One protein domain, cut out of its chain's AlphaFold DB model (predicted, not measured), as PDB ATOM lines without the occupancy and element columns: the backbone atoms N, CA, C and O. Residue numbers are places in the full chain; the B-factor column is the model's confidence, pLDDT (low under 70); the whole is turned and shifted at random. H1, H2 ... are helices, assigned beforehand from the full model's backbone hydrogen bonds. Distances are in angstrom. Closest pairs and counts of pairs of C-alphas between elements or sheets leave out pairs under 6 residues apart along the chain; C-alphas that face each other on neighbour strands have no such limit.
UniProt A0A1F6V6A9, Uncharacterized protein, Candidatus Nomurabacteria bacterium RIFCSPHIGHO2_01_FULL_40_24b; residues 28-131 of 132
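AT A GLANCE: This is residues 28 to 131 of the 132 residues of an uncharacterized protein of Candidatus Nomurabacteria bacterium RIFCSPHIGHO2_01_FULL_40_24b (UniProt A0A1F6V6A9). Picture a long helical rod: H1 and H2 follow each other along one long helix, H4, which runs back in the opposite direction. H2 lies side by side with H4 and H1 slants over its later part, while at the other end the loops of residues 61 to 74 and 81 to 92, with the short H3 between them, make a loose head. The printed part has 104 residues with four named helices, in the order H1, H2, H3, H4, and no named strand; its class is all helix. It is only just extended, close to loose, with a radius of gyration of the C-alphas of 19.6 A, and spans 64 by 25 by 16 A.

HOW THE PARTS SIT: Begin with H1, residues 28 to 41, and compare it with H4, residues 93 to 128. They touch, H4 with residues 116 to 127 alone; the closest C-alphas, Ala 35 and Glu 120, are 5.1 A apart. They run opposite ways at a steep tilt of 44 degrees. Next comes H2, residues 44 to 60, close to H1 but not clearly touching: the closest C-alphas, Ile 39 and Asn 45, are 7.0 A apart. H2 and H4 touch, closest at the C-alphas of Ile 48 and Lys 109, 6.1 A, and run opposite ways at a shallow tilt of 15 degrees. H3, residues 75 to 80, is apart from H1, H2 and H4. In H1, H2, H3 and H4 every O i to N i+4 pair is within hydrogen-bond range.

IN THESE COORDINATES: Find C-alpha 28 at (181.453, 273.372, 300.209); from there H1 runs 19.9 A. H2 starts at C-alpha 44 and covers 24.7 A; H3 covers 9.0 A. H4 runs 52.5 A from C-alpha 93 at (163.784, 303.431, 264.206) to C-alpha 128 at (175.145, 273.092, 305.494).

THE WHOLE: Look to the C-alphas of Thr 70 and Gln 131 for the two farthest apart, 64.3 A. The printed part has no cut. H1 to H2 is a tight link; H2 to H3 and H3 to H4 are long. Confidence is under 70 at residues 80 to 86 and 131.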
ATOM      1  N   VAL A  28     181.557 272.326 301.239       76.06
ATOM      2  CA  VAL A  28     181.453 273.372 300.209       76.06
ATOM      3  C   VAL A  28     181.780 272.801 298.830       76.06
ATOM      4  O   VAL A  28     181.071 273.084 297.865       76.06
ATOM      5  N   THR A  29     182.803 271.950 298.717       77.62
ATOM      6  CA  THR A  29     183.165 271.315 297.439       77.62
ATOM      7  C   THR A  29     182.058 270.387 296.928       77.62
ATOM      8  O   THR A  29     181.701 270.445 295.750       77.62
ATOM      9  N   LYS A  30     181.457 269.570 297.806       79.88
ATOM     10  CA  LYS A  30     180.335 268.683 297.457       79.88
ATOM     11  C   LYS A  30     179.082 269.469 297.057       79.88
ATOM     12  O   LYS A  30     178.433 269.120 296.072       79.88
ATOM     13  N   ALA A  31     178.767 270.540 297.784       82.00
ATOM     14  CA  ALA A  31     177.638 271.417 297.487       82.00
ATOM     15  C   ALA A  31     177.787 272.108 296.127       82.00
ATOM     16  O   ALA A  31     176.872 272.049 295.309       82.00
ATOM     17  N   LYS A  32     178.967 272.674 295.836       84.19
ATOM     18  CA  LYS A  32     179.282 273.259 294.522       84.19
ATOM     19  C   LYS A  32     179.144 272.237 293.389       84.19
ATOM     20  O   LYS A  32     178.602 272.562 292.336       84.19
ATOM     21  N   GLY A  33     179.588 270.996 293.608       85.94
ATOM     22  CA  GLY A  33     179.406 269.902 292.646       85.94
ATOM     23  C   GLY A  33     177.931 269.626 292.346       85.94
ATOM     24  O   GLY A  33     177.530 269.604 291.185       85.94
ATOM     25  N   ARG A  34     177.105 269.507 293.390       86.75
ATOM     26  CA  ARG A  34     175.664 269.267 293.252       86.75
ATOM     27  C   ARG A  34     174.924 270.444 292.611       86.75
ATOM     28  O   ARG A  34     174.030 270.232 291.798       86.75
ATOM     29  N   ALA A  35     175.292 271.678 292.950       86.19
ATOM     30  CA  ALA A  35     174.720 272.864 292.321       86.19
ATOM     31  C   ALA A  35     174.994 272.868 290.814       86.19
ATOM     32  O   ALA A  35     174.073 273.051 290.020       86.19
ATOM     33  N   LYS A  36     176.234 272.561 290.418       88.00
ATOM     34  CA  LYS A  36     176.617 272.434 289.011       88.00
ATOM     35  C   LYS A  36     175.802 271.368 288.274       88.00
ATOM     36  O   LYS A  36     175.333 271.637 287.173       88.00
ATOM     37  N   GLU A  37     175.598 270.197 288.876       89.69
ATOM     38  CA  GLU A  37     174.760 269.140 288.292       89.69
ATOM     39  C   GLU A  37     173.324 269.619 288.042       89.69
ATOM     40  O   GLU A  37     172.797 269.415 286.950       89.69
ATOM     41  N   LEU A  38     172.713 270.317 289.007       87.38
ATOM     42  CA  LEU A  38     171.358 270.866 288.862       87.38
ATOM     43  C   LEU A  38     171.284 271.971 287.799       87.38
ATOM     44  O   LEU A  38     170.325 272.029 287.031       87.38
ATOM     45  N   ILE A  39     172.297 272.840 287.726       87.31
ATOM     46  CA  ILE A  39     172.405 273.884 286.695       87.31
ATOM     47  C   ILE A  39     172.501 273.254 285.297       87.31
ATOM     48  O   ILE A  39     171.861 273.729 284.351       87.31
ATOM     49  N   ASP A  40     173.287 272.183 285.164       86.56
ATOM     50  CA  ASP A  40     173.453 271.452 283.911       86.56
ATOM     51  C   ASP A  40     172.173 270.681 283.533       86.56
ATOM     52  O   ASP A  40     171.762 270.724 282.368       86.56
ATOM     53  N   GLU A  41     171.484 270.060 284.499       85.50
ATOM     54  CA  GLU A  41     170.174 269.414 284.311       85.50
ATOM     55  C   GLU A  41     169.115 270.414 283.829       85.50
ATOM     56  O   GLU A  41     168.409 270.162 282.848       85.50
ATOM     57  N   ALA A  42     169.058 271.591 284.456       83.50
ATOM     58  CA  ALA A  42     168.160 272.678 284.081       83.50
ATOM     59  C   ALA A  42     168.548 273.362 282.754       83.50
ATOM     60  O   ALA A  42     167.819 274.229 282.266       83.50
ATOM     61  N   ARG A  43     169.681 272.979 282.145       90.00
ATOM     62  CA  ARG A  43     170.216 273.523 280.883       90.00
ATOM     63  C   ARG A  43     170.429 275.041 280.898       90.00
ATOM     64  O   ARG A  43     170.490 275.657 279.831       90.00
ATOM     65  N   LEU A  44     170.609 275.655 282.069       88.50
ATOM     66  CA  LEU A  44     170.763 277.112 282.192       88.50
ATOM     67  C   LEU A  44     172.035 277.604 281.484       88.50
ATOM     68  O   LEU A  44     171.999 278.583 280.741       88.50
ATOM     69  N   ASN A  45     173.126 276.838 281.577       87.88
ATOM     70  CA  ASN A  45     174.364 277.097 280.835       87.88
ATOM     71  C   ASN A  45     174.166 277.060 279.308       87.88
ATOM     72  O   ASN A  45     174.783 277.826 278.567       87.88
ATOM     73  N   GLN A  46     173.305 276.168 278.810       92.44
ATOM     74  CA  GLN A  46     172.989 276.102 277.381       92.44
ATOM     75  C   GLN A  46     172.110 277.281 276.957       92.44
ATOM     76  O   GLN A  46     172.322 277.827 275.876       92.44
ATOM     77  N   ALA A  47     171.168 277.698 277.807       92.06
ATOM     78  CA  ALA A  47     170.337 278.871 277.565       92.06
ATOM     79  C   ALA A  47     171.184 280.149 277.452       92.06
ATOM     80  O   ALA A  47     171.005 280.902 276.496       92.06
ATOM     81  N   ILE A  48     172.175 280.340 278.333       93.25
ATOM     82  CA  ILE A  48     173.134 281.458 278.250       93.25
ATOM     83  C   ILE A  48     173.856 281.461 276.894       93.25
ATOM     84  O   ILE A  48     173.847 282.474 276.199       93.25
ATOM     85  N   LYS A  49     174.390 280.312 276.455       94.56
ATOM     86  CA  LYS A  49     175.067 280.183 275.146       94.56
ATOM     87  C   LYS A  49     174.147 280.433 273.950       94.56
ATOM     88  O   LYS A  49     174.603 280.818 272.875       94.56
ATOM     89  N   VAL A  50     172.856 280.124 274.067       96.19
ATOM     90  CA  VAL A  50     171.871 280.467 273.030       96.19
ATOM     91  C   VAL A  50     171.683 281.980 272.983       96.19
ATOM     92  O   VAL A  50     171.700 282.542 271.894       96.19
ATOM     93  N   ILE A  51     171.557 282.632 274.139       95.69
ATOM     94  CA  ILE A  51     171.368 284.083 274.209       95.69
ATOM     95  C   ILE A  51     172.587 284.826 273.667       95.69
ATOM     96  O   ILE A  51     172.407 285.734 272.871       95.69
ATOM     97  N   GLU A  52     173.806 284.399 273.993       95.75
ATOM     98  CA  GLU A  52     175.040 284.998 273.456       95.75
ATOM     99  C   GLU A  52     175.092 284.958 271.925       95.75
ATOM    100  O   GLU A  52     175.394 285.958 271.281       95.75
ATOM    101  N   ARG A  53     174.696 283.832 271.321       96.44
ATOM    102  CA  ARG A  53     174.592 283.735 269.858       96.44
ATOM    103  C   ARG A  53     173.525 284.673 269.296       96.44
ATOM    104  O   ARG A  53     173.751 285.309 268.273       96.44
ATOM    105  N   LEU A  54     172.380 284.800 269.969       97.00
ATOM    106  CA  LEU A  54     171.336 285.744 269.563       97.00
ATOM    107  C   LEU A  54     171.788 287.205 269.712       97.00
ATOM    108  O   LEU A  54     171.413 288.036 268.889       97.00
ATOM    109  N   GLU A  55     172.595 287.535 270.722       96.00
ATOM    110  CA  GLU A  55     173.191 288.867 270.892       96.00
ATOM    111  C   GLU A  55     174.107 289.205 269.704       96.00
ATOM    112  O   GLU A  55     173.984 290.288 269.126       96.00
ATOM    113  N   GLU A  56     174.959 288.267 269.277       95.75
ATOM    114  CA  GLU A  56     175.819 288.409 268.091       95.75
ATOM    115  C   GLU A  56     175.010 288.542 266.788       95.75
ATOM    116  O   GLU A  56     175.300 289.402 265.944       95.75
ATOM    117  N   GLU A  57     173.963 287.730 266.627       95.62
ATOM    118  CA  GLU A  57     173.050 287.812 265.485       95.62
ATOM    119  C   GLU A  57     172.356 289.178 265.433       95.62
ATOM    120  O   GLU A  57     172.349 289.823 264.388       95.62
ATOM    121  N   VAL A  58     171.824 289.675 266.553       94.19
ATOM    122  CA  VAL A  58     171.161 290.988 266.611       94.19
ATOM    123  C   VAL A  58     172.152 292.132 266.384       94.19
ATOM    124  O   VAL A  58     171.813 293.110 265.715       94.19
ATOM    125  N   ALA A  59     173.381 292.031 266.892       90.75
ATOM    126  CA  ALA A  59     174.407 293.049 266.675       90.75
ATOM    127  C   ALA A  59     174.774 293.191 265.186       90.75
ATOM    128  O   ALA A  59     175.006 294.304 264.706       90.75
ATOM    129  N   SER A  60     174.776 292.077 264.451       92.81
ATOM    130  CA  SER A  60     175.133 292.021 263.028       92.81
ATOM    131  C   SER A  60     173.931 292.030 262.073       92.81
ATOM    132  O   SER A  60     174.120 292.134 260.857       92.81
ATOM    133  N   MET A  61     172.693 291.967 262.581       91.75
ATOM    134  CA  MET A  61     171.515 291.829 261.728       91.75
ATOM    135  C   MET A  61     171.310 293.041 260.816       91.75
ATOM    136  O   MET A  61     171.360 294.206 261.237       91.75
ATOM    137  N   VAL A  62     170.964 292.758 259.562       93.25
ATOM    138  CA  VAL A  62     170.431 293.769 258.649       93.25
ATOM    139  C   VAL A  62     168.987 294.051 259.046       93.25
ATOM    140  O   VAL A  62     168.126 293.170 259.004       93.25
ATOM    141  N   MET A  63     168.719 295.292 259.445       93.19
ATOM    142  CA  MET A  63     167.382 295.697 259.861       93.19
ATOM    143  C   MET A  63     166.421 295.747 258.662       93.19
ATOM    144  O   MET A  63     166.786 296.298 257.619       93.19
ATOM    145  N   PRO A  64     165.197 295.196 258.790       91.69
ATOM    146  CA  PRO A  64     164.191 295.262 257.732       91.69
ATOM    147  C   PRO A  64     163.809 296.701 257.367       91.69
ATOM    148  O   PRO A  64     163.668 297.538 258.255       91.69
ATOM    149  N   GLU A  65     163.506 296.953 256.091       90.62
ATOM    150  CA  GLU A  65     163.206 298.296 255.551       90.62
ATOM    151  C   GLU A  65     162.010 299.006 256.202       90.62
ATOM    152  O   GLU A  65     161.906 300.229 256.147       90.62
ATOM    153  N   ARG A  66     161.110 298.253 256.849       91.94
ATOM    154  CA  ARG A  66     159.992 298.826 257.617       91.94
ATOM    155  C   ARG A  66     160.446 299.674 258.810       91.94
ATOM    156  O   ARG A  66     159.638 300.437 259.321       91.94
ATOM    157  N   PHE A  67     161.681 299.488 259.277       92.62
ATOM    158  CA  PHE A  67     162.301 300.337 260.286       92.62
ATOM    159  C   PHE A  67     163.187 301.354 259.571       92.62
ATOM    160  O   PHE A  67     164.140 300.996 258.877       92.62
ATOM    161  N   SER A  68     162.839 302.629 259.697       90.50
ATOM    162  CA  SER A  68     163.535 303.704 259.006       90.50
ATOM    163  C   SER A  68     164.910 304.000 259.609       90.50
ATOM    164  O   SER A  68     165.036 304.224 260.808       90.50
ATOM    165  N   ARG A  69     165.912 304.141 258.734       91.56
ATOM    166  CA  ARG A  69     167.279 304.597 259.066       91.56
ATOM    167  C   ARG A  69     167.422 306.108 259.247       91.56
ATOM    168  O   ARG A  69     168.524 306.615 259.400       91.56
ATOM    169  N   THR A  70     166.337 306.859 259.080       93.00
ATOM    170  CA  THR A  70     166.372 308.332 259.091       93.00
ATOM    171  C   THR A  70     165.289 308.944 259.960       93.00
ATOM    172  O   THR A  70     165.416 310.094 260.376       93.00
ATOM    173  N   LYS A  71     164.216 308.201 260.243       92.38
ATOM    174  CA  LYS A  71     163.162 308.642 261.151       92.38
ATOM    175  C   LYS A  71     163.455 308.167 262.560       92.38
ATOM    176  O   LYS A  71     163.973 307.072 262.760       92.38
ATOM    177  N   LYS A  72     163.063 308.992 263.524       91.44
ATOM    178  CA  LYS A  72     162.994 308.609 264.931       91.44
ATOM    179  C   LYS A  72     161.675 307.870 265.203       91.44
ATOM    180  O   LYS A  72     160.667 308.220 264.580       91.44
ATOM    181  N   PRO A  73     161.651 306.913 266.148       87.44
ATOM    182  CA  PRO A  73     160.413 306.326 266.651       87.44
ATOM    183  C   PRO A  73     159.405 307.388 267.101       87.44
ATOM    184  O   PRO A  73     159.782 308.450 267.603       87.44
ATOM    185  N   SER A  74     158.112 307.088 266.976       85.19
ATOM    186  CA  SER A  74     157.064 307.963 267.502       85.19
ATOM    187  C   SER A  74     157.066 307.999 269.034       85.19
ATOM    188  O   SER A  74     157.417 307.029 269.705       85.19
ATOM    189  N   GLU A  75     156.571 309.097 269.608       81.06
ATOM    190  CA  GLU A  75     156.562 309.309 271.064       81.06
ATOM    191  C   GLU A  75     155.746 308.261 271.846       81.06
ATOM    192  O   GLU A  75     155.925 308.053 273.047       81.06
ATOM    193  N   SER A  76     154.807 307.580 271.185       79.62
ATOM    194  CA  SER A  76     154.063 306.476 271.794       79.62
ATOM    195  C   SER A  76     154.943 305.252 272.061       79.62
ATOM    196  O   SER A  76     154.680 304.528 273.018       79.62
ATOM    197  N   VAL A  77     155.999 305.035 271.268       78.19
ATOM    198  CA  VAL A  77     156.927 303.906 271.434       78.19
ATOM    199  C   VAL A  77     157.684 304.031 272.756       78.19
ATOM    200  O   VAL A  77     157.695 303.077 273.534       78.19
ATOM    201  N   TYR A  78     158.203 305.221 273.078       73.75
ATOM    202  CA  TYR A  78     158.922 305.466 274.335       73.75
ATOM    203  C   TYR A  78     158.032 305.293 275.571       73.75
ATOM    204  O   TYR A  78     158.473 304.742 276.574       73.75
ATOM    205  N   ARG A  79     156.755 305.685 275.484       71.75
ATOM    206  CA  ARG A  79     155.782 305.537 276.583       71.75
ATOM    207  C   ARG A  79     155.308 304.100 276.806       71.75
ATOM    208  O   ARG A  79     154.860 303.774 277.899       71.75
ATOM    209  N   SER A  80     155.390 303.258 275.779       66.94
ATOM    210  CA  SER A  80     154.972 301.850 275.833       66.94
ATOM    211  C   SER A  80     156.077 300.881 276.276       66.94
ATOM    212  O   SER A  80     155.794 299.724 276.583       66.94
ATOM    213  N   GLY A  81     157.336 301.326 276.294       59.72
ATOM    214  CA  GLY A  81     158.481 300.486 276.635       59.72
ATOM    215  C   GLY A  81     158.690 300.350 278.143       59.72
ATOM    216  O   GLY A  81     158.565 301.319 278.890       59.72
ATOM    217  N   ARG A  82     159.097 299.156 278.596       57.59
ATOM    218  CA  ARG A  82     159.786 299.005 279.885       57.59
ATOM    219  C   ARG A  82     161.083 299.818 279.814       57.59
ATOM    220  O   ARG A  82     162.034 299.377 279.186       57.59
ATOM    221  N   VAL A  83     161.048 301.022 280.385       53.38
ATOM    222  CA  VAL A  83     162.168 301.908 280.759       53.38
ATOM    223  C   VAL A  83     163.412 301.745 279.875       53.38
ATOM    224  O   VAL A  83     164.422 301.178 280.279       53.38
ATOM    225  N   MET A  84     163.342 302.263 278.653       65.00
ATOM    226  CA  MET A  84     164.541 302.525 277.856       65.00
ATOM    227  C   MET A  84     164.978 303.949 278.204       65.00
ATOM    228  O   MET A  84     164.165 304.868 278.131       65.00
ATOM    229  N   GLY A  85     166.207 304.114 278.700       65.62
ATOM    230  CA  GLY A  85     166.688 305.382 279.266       65.62
ATOM    231  C   GLY A  85     166.762 306.538 278.259       65.62
ATOM    232  O   GLY A  85     166.537 306.372 277.063       65.62
ATOM    233  N   ALA A  86     167.152 307.725 278.732       67.06
ATOM    234  CA  ALA A  86     167.213 308.935 277.902       67.06
ATOM    235  C   ALA A  86     168.095 308.795 276.638       67.06
ATOM    236  O   ALA A  86     167.832 309.443 275.629       67.06
ATOM    237  N   GLY A  87     169.092 307.900 276.657       73.50
ATOM    238  CA  GLY A  87     169.991 307.636 275.525       73.50
ATOM    239  C   GLY A  87     169.341 306.997 274.288       73.50
ATOM    240  O   GLY A  87     170.018 306.803 273.288       73.50
ATOM    241  N   PHE A  88     168.047 306.670 274.332       80.94
ATOM    242  CA  PHE A  88     167.326 306.036 273.225       80.94
ATOM    243  C   PHE A  88     166.547 307.018 272.341       80.94
ATOM    244  O   PHE A  88     166.103 306.628 271.263       80.94
ATOM    245  N   HIS A  89     166.381 308.274 272.769       80.31
ATOM    246  CA  HIS A  89     165.585 309.282 272.049       80.31
ATOM    247  C   HIS A  89     166.261 309.832 270.785       80.31
ATOM    248  O   HIS A  89     165.609 310.475 269.953       80.31
ATOM    249  N   ASP A  90     167.564 309.600 270.638       85.56
ATOM    250  CA  ASP A  90     168.336 310.031 269.474       85.56
ATOM    251  C   ASP A  90     168.539 308.945 268.426       85.56
ATOM    252  O   ASP A  90     169.031 309.240 267.341       85.56
ATOM    253  N   LEU A  91     168.076 307.728 268.708       90.56
ATOM    254  CA  LEU A  91     168.170 306.614 267.782       90.56
ATOM    255  C   LEU A  91     167.115 306.724 266.679       90.56
ATOM    256  O   LEU A  91     165.962 307.109 266.902       90.56
ATOM    257  N   THR A  92     167.517 306.335 265.479       93.31
ATOM    258  CA  THR A  92     166.595 306.062 264.376       93.31
ATOM    259  C   THR A  92     165.766 304.805 264.672       93.31
ATOM    260  O   THR A  92     166.033 304.073 265.626       93.31
ATOM    261  N   GLU A  93     164.691 304.554 263.923       92.19
ATOM    262  CA  GLU A  93     163.784 303.431 264.206       92.19
ATOM    263  C   GLU A  93     164.488 302.070 264.172       92.19
ATOM    264  O   GLU A  93     164.157 301.184 264.969       92.19
ATOM    265  N   ASP A  94     165.443 301.886 263.262       93.69
ATOM    266  CA  ASP A  94     166.170 300.630 263.131       93.69
ATOM    267  C   ASP A  94     167.216 300.453 264.240       93.69
ATOM    268  O   ASP A  94     167.266 299.386 264.858       93.69
ATOM    269  N   GLU A  95     167.959 301.508 264.574       92.44
ATOM    270  CA  GLU A  95     168.853 301.555 265.734       92.44
ATOM    271  C   GLU A  95     168.097 301.298 267.041       92.44
ATOM    272  O   GLU A  95     168.497 300.447 267.838       92.44
ATOM    273  N   TYR A  96     166.957 301.970 267.240       92.06
ATOM    274  CA  TYR A  96     166.099 301.774 268.405       92.06
ATOM    275  C   TYR A  96     165.638 300.323 268.497       92.06
ATOM    276  O   TYR A  96     165.702 299.711 269.566       92.06
ATOM    277  N   LYS A  97     165.183 299.740 267.381       92.00
ATOM    278  CA  LYS A  97     164.696 298.363 267.381       92.00
ATOM    279  C   LYS A  97     165.812 297.359 267.662       92.00
ATOM    280  O   LYS A  97     165.577 296.422 268.426       92.00
ATOM    281  N   ARG A  98     167.006 297.552 267.092       93.00
ATOM    282  CA  ARG A  98     168.180 296.720 267.388       93.00
ATOM    283  C   ARG A  98     168.537 296.802 268.870       93.00
ATOM    284  O   ARG A  98     168.637 295.771 269.529       93.00
ATOM    285  N   GLN A  99     168.643 298.013 269.413       91.25
ATOM    286  CA  GLN A  99     168.986 298.204 270.818       91.25
ATOM    287  C   GLN A  99     167.910 297.627 271.750       91.25
ATOM    288  O   GLN A  99     168.241 297.031 272.769       91.25
ATOM    289  N   GLN A 100     166.627 297.720 271.387       90.75
ATOM    290  CA  GLN A 100     165.536 297.079 272.126       90.75
ATOM    291  C   GLN A 100     165.690 295.558 272.191       90.75
ATOM    292  O   GLN A 100     165.484 294.968 273.250       90.75
ATOM    293  N   LEU A 101     166.037 294.914 271.075       92.75
ATOM    294  CA  LEU A 101     166.267 293.470 271.051       92.75
ATOM    295  C   LEU A 101     167.459 293.082 271.933       92.75
ATOM    296  O   LEU A 101     167.330 292.157 272.729       92.75
ATOM    297  N   LEU A 102     168.568 293.825 271.852       92.75
ATOM    298  CA  LEU A 102     169.744 293.596 272.700       92.75
ATOM    299  C   LEU A 102     169.415 293.749 274.187       92.75
ATOM    300  O   LEU A 102     169.756 292.878 274.977       92.75
ATOM    301  N   VAL A 103     168.699 294.807 274.574       91.06
ATOM    302  CA  VAL A 103     168.286 295.015 275.972       91.06
ATOM    303  C   VAL A 103     167.412 293.866 276.466       91.06
ATOM    304  O   VAL A 103     167.625 293.374 277.570       91.06
ATOM    305  N   ASN A 104     166.459 293.404 275.655       91.38
ATOM    306  CA  ASN A 104     165.615 292.271 276.028       91.38
ATOM    307  C   ASN A 104     166.440 290.988 276.228       91.38
ATOM    308  O   ASN A 104     166.196 290.257 277.184       91.38
ATOM    309  N   LEU A 105     167.414 290.717 275.352       93.94
ATOM    310  CA  LEU A 105     168.304 289.557 275.480       93.94
ATOM    311  C   LEU A 105     169.170 289.648 276.741       93.94
ATOM    312  O   LEU A 105     169.199 288.692 277.515       93.94
ATOM    313  N   ILE A 106     169.768 290.814 277.002       91.88
ATOM    314  CA  ILE A 106     170.564 291.075 278.209       91.88
ATOM    315  C   ILE A 106     169.720 290.857 279.466       91.88
ATOM    316  O   ILE A 106     170.168 290.186 280.387       91.88
ATOM    317  N   GLN A 107     168.481 291.360 279.501       92.50
ATOM    318  CA  GLN A 107     167.578 291.157 280.640       92.50
ATOM    319  C   GLN A 107     167.304 289.672 280.894       92.50
ATOM    320  O   GLN A 107     167.392 289.220 282.033       92.50
ATOM    321  N   VAL A 108     167.017 288.898 279.843       94.12
ATOM    322  CA  VAL A 108     166.803 287.448 279.974       94.12
ATOM    323  C   VAL A 108     168.082 286.749 280.450       94.12
ATOM    324  O   VAL A 108     168.010 285.902 281.338       94.12
ATOM    325  N   LYS A 109     169.252 287.121 279.911       93.94
ATOM    326  CA  LYS A 109     170.554 286.583 280.332       93.94
ATOM    327  C   LYS A 109     170.817 286.858 281.811       93.94
ATOM    328  O   LYS A 109     171.167 285.932 282.538       93.94
ATOM    329  N   SER A 110     170.601 288.095 282.262       94.50
ATOM    330  CA  SER A 110     170.738 288.491 283.666       94.50
ATOM    331  C   SER A 110     169.825 287.674 284.577       94.50
ATOM    332  O   SER A 110     170.310 287.117 285.553       94.50
ATOM    333  N   SER A 111     168.546 287.499 284.227       94.25
ATOM    334  CA  SER A 111     167.634 286.673 285.031       94.25
ATOM    335  C   SER A 111     168.057 285.201 285.112       94.25
ATOM    336  O   SER A 111     167.825 284.551 286.127       94.25
ATOM    337  N   ILE A 112     168.685 284.654 284.066       93.12
ATOM    338  CA  ILE A 112     169.224 283.287 284.113       93.12
ATOM    339  C   ILE A 112     170.454 283.217 285.022       93.12
ATOM    340  O   ILE A 112     170.565 282.268 285.793       93.12
ATOM    341  N   LEU A 113     171.355 284.200 284.961       93.31
ATOM    342  CA  LEU A 113     172.521 284.264 285.851       93.31
ATOM    343  C   LEU A 113     172.099 284.382 287.322       93.31
ATOM    344  O   LEU A 113     172.591 283.627 288.153       93.31
ATOM    345  N   GLU A 114     171.118 285.235 287.622       94.56
ATOM    346  CA  GLU A 114     170.527 285.341 288.963       94.56
ATOM    347  C   GLU A 114     169.922 284.007 289.426       94.56
ATOM    348  O   GLU A 114     170.081 283.612 290.581       94.56
ATOM    349  N   ALA A 115     169.256 283.269 288.530       91.44
ATOM    350  CA  ALA A 115     168.721 281.947 288.853       91.44
ATOM    351  C   ALA A 115     169.830 280.917 289.131       91.44
ATOM    352  O   ALA A 115     169.676 280.090 290.029       91.44
ATOM    353  N   VAL A 116     170.943 280.968 288.389       90.81
ATOM    354  CA  VAL A 116     172.125 280.125 288.627       90.81
ATOM    355  C   VAL A 116     172.703 280.403 290.015       90.81
ATOM    356  O   VAL A 116     172.816 279.478 290.816       90.81
ATOM    357  N   GLU A 117     172.983 281.667 290.339       90.56
ATOM    358  CA  GLU A 117     173.517 282.070 291.649       90.56
ATOM    359  C   GLU A 117     172.561 281.710 292.801       90.56
ATOM    360  O   GLU A 117     172.979 281.228 293.859       90.56
ATOM    361  N   GLY A 118     171.253 281.884 292.586       90.94
ATOM    362  CA  GLY A 118     170.223 281.497 293.549       90.94
ATOM    363  C   GLY A 118     170.199 279.990 293.821       90.94
ATOM    364  O   GLY A 118     170.103 279.575 294.975       90.94
ATOM    365  N   LEU A 119     170.337 279.159 292.781       89.50
ATOM    366  CA  LEU A 119     170.426 277.703 292.930       89.50
ATOM    367  C   LEU A 119     171.695 277.277 293.673       89.50
ATOM    368  O   LEU A 119     171.618 276.405 294.538       89.50
ATOM    369  N   GLU A 120     172.843 277.894 293.380       89.38
ATOM    370  CA  GLU A 120     174.094 277.617 294.099       89.38
ATOM    371  C   GLU A 120     173.957 277.910 295.594       89.38
ATOM    372  O   GLU A 120     174.312 277.069 296.424       89.38
ATOM    373  N   THR A 121     173.374 279.061 295.932       90.56
ATOM    374  CA  THR A 121     173.136 279.477 297.321       90.56
ATOM    375  C   THR A 121     172.211 278.496 298.044       90.56
ATOM    376  O   THR A 121     172.555 277.995 299.112       90.56
ATOM    377  N   ILE A 122     171.078 278.133 297.431       90.38
ATOM    378  CA  ILE A 122     170.118 277.186 298.019       90.38
ATOM    379  C   ILE A 122     170.765 275.816 298.265       90.38
ATOM    380  O   ILE A 122     170.520 275.190 299.295       90.38
ATOM    381  N   VAL A 123     171.590 275.319 297.339       89.44
ATOM    382  CA  VAL A 123     172.267 274.026 297.523       89.44
ATOM    383  C   VAL A 123     173.293 274.092 298.647       89.44
ATOM    384  O   VAL A 123     173.383 273.141 299.424       89.44
ATOM    385  N   LEU A 124     174.043 275.190 298.757       86.69
ATOM    386  CA  LEU A 124     174.977 275.399 299.863       86.69
ATOM    387  C   LEU A 124     174.251 275.372 301.212       86.69
ATOM    388  O   LEU A 124     174.676 274.630 302.097       86.69
ATOM    389  N   ASP A 125     173.126 276.075 301.335       87.88
ATOM    390  CA  ASP A 125     172.305 276.073 302.551       87.88
ATOM    391  C   ASP A 125     171.752 274.668 302.870       87.88
ATOM    392  O   ASP A 125     171.784 274.210 304.016       87.88
ATOM    393  N   ILE A 126     171.296 273.924 301.853       86.31
ATOM    394  CA  ILE A 126     170.839 272.532 302.011       86.31
ATOM    395  C   ILE A 126     171.969 271.608 302.480       86.31
ATOM    396  O   ILE A 126     171.721 270.689 303.256       86.31
ATOM    397  N   GLU A 127     173.197 271.763 301.985       84.62
ATOM    398  CA  GLU A 127     174.303 270.908 302.432       84.62
ATOM    399  C   GLU A 127     174.820 271.316 303.816       84.62
ATOM    400  O   GLU A 127     175.169 270.432 304.595       84.62
ATOM    401  N   ALA A 128     174.806 272.609 304.156       81.69
ATOM    402  CA  ALA A 128     175.145 273.092 305.494       81.69
ATOM    403  C   ALA A 128     174.186 272.530 306.557       81.69
ATOM    404  O   ALA A 128     174.632 271.970 307.554       81.69
ATOM    405  N   THR A 129     172.876 272.566 306.297       82.94
ATOM    406  CA  THR A 129     171.849 272.033 307.216       82.94
ATOM    407  C   THR A 129     171.910 270.519 307.442       82.94
ATOM    408  O   THR A 129     171.309 270.027 308.388       82.94
ATOM    409  N   LYS A 130     172.621 269.751 306.605       79.88
ATOM    410  CA  LYS A 130     172.823 268.302 306.814       79.88
ATOM    411  C   LYS A 130     174.010 267.972 307.720       79.88
ATOM    412  O   LYS A 130     174.191 266.804 308.056       79.88
ATOM    413  N   GLN A 131     174.881 268.945 307.981       64.25
ATOM    414  CA  GLN A 131     176.103 268.758 308.767       64.25
ATOM    415  C   GLN A 131     175.909 269.071 310.257       64.25
ATOM    416  O   GLN A 131     176.825 268.817 311.040       64.25
TER     417      GLN A 131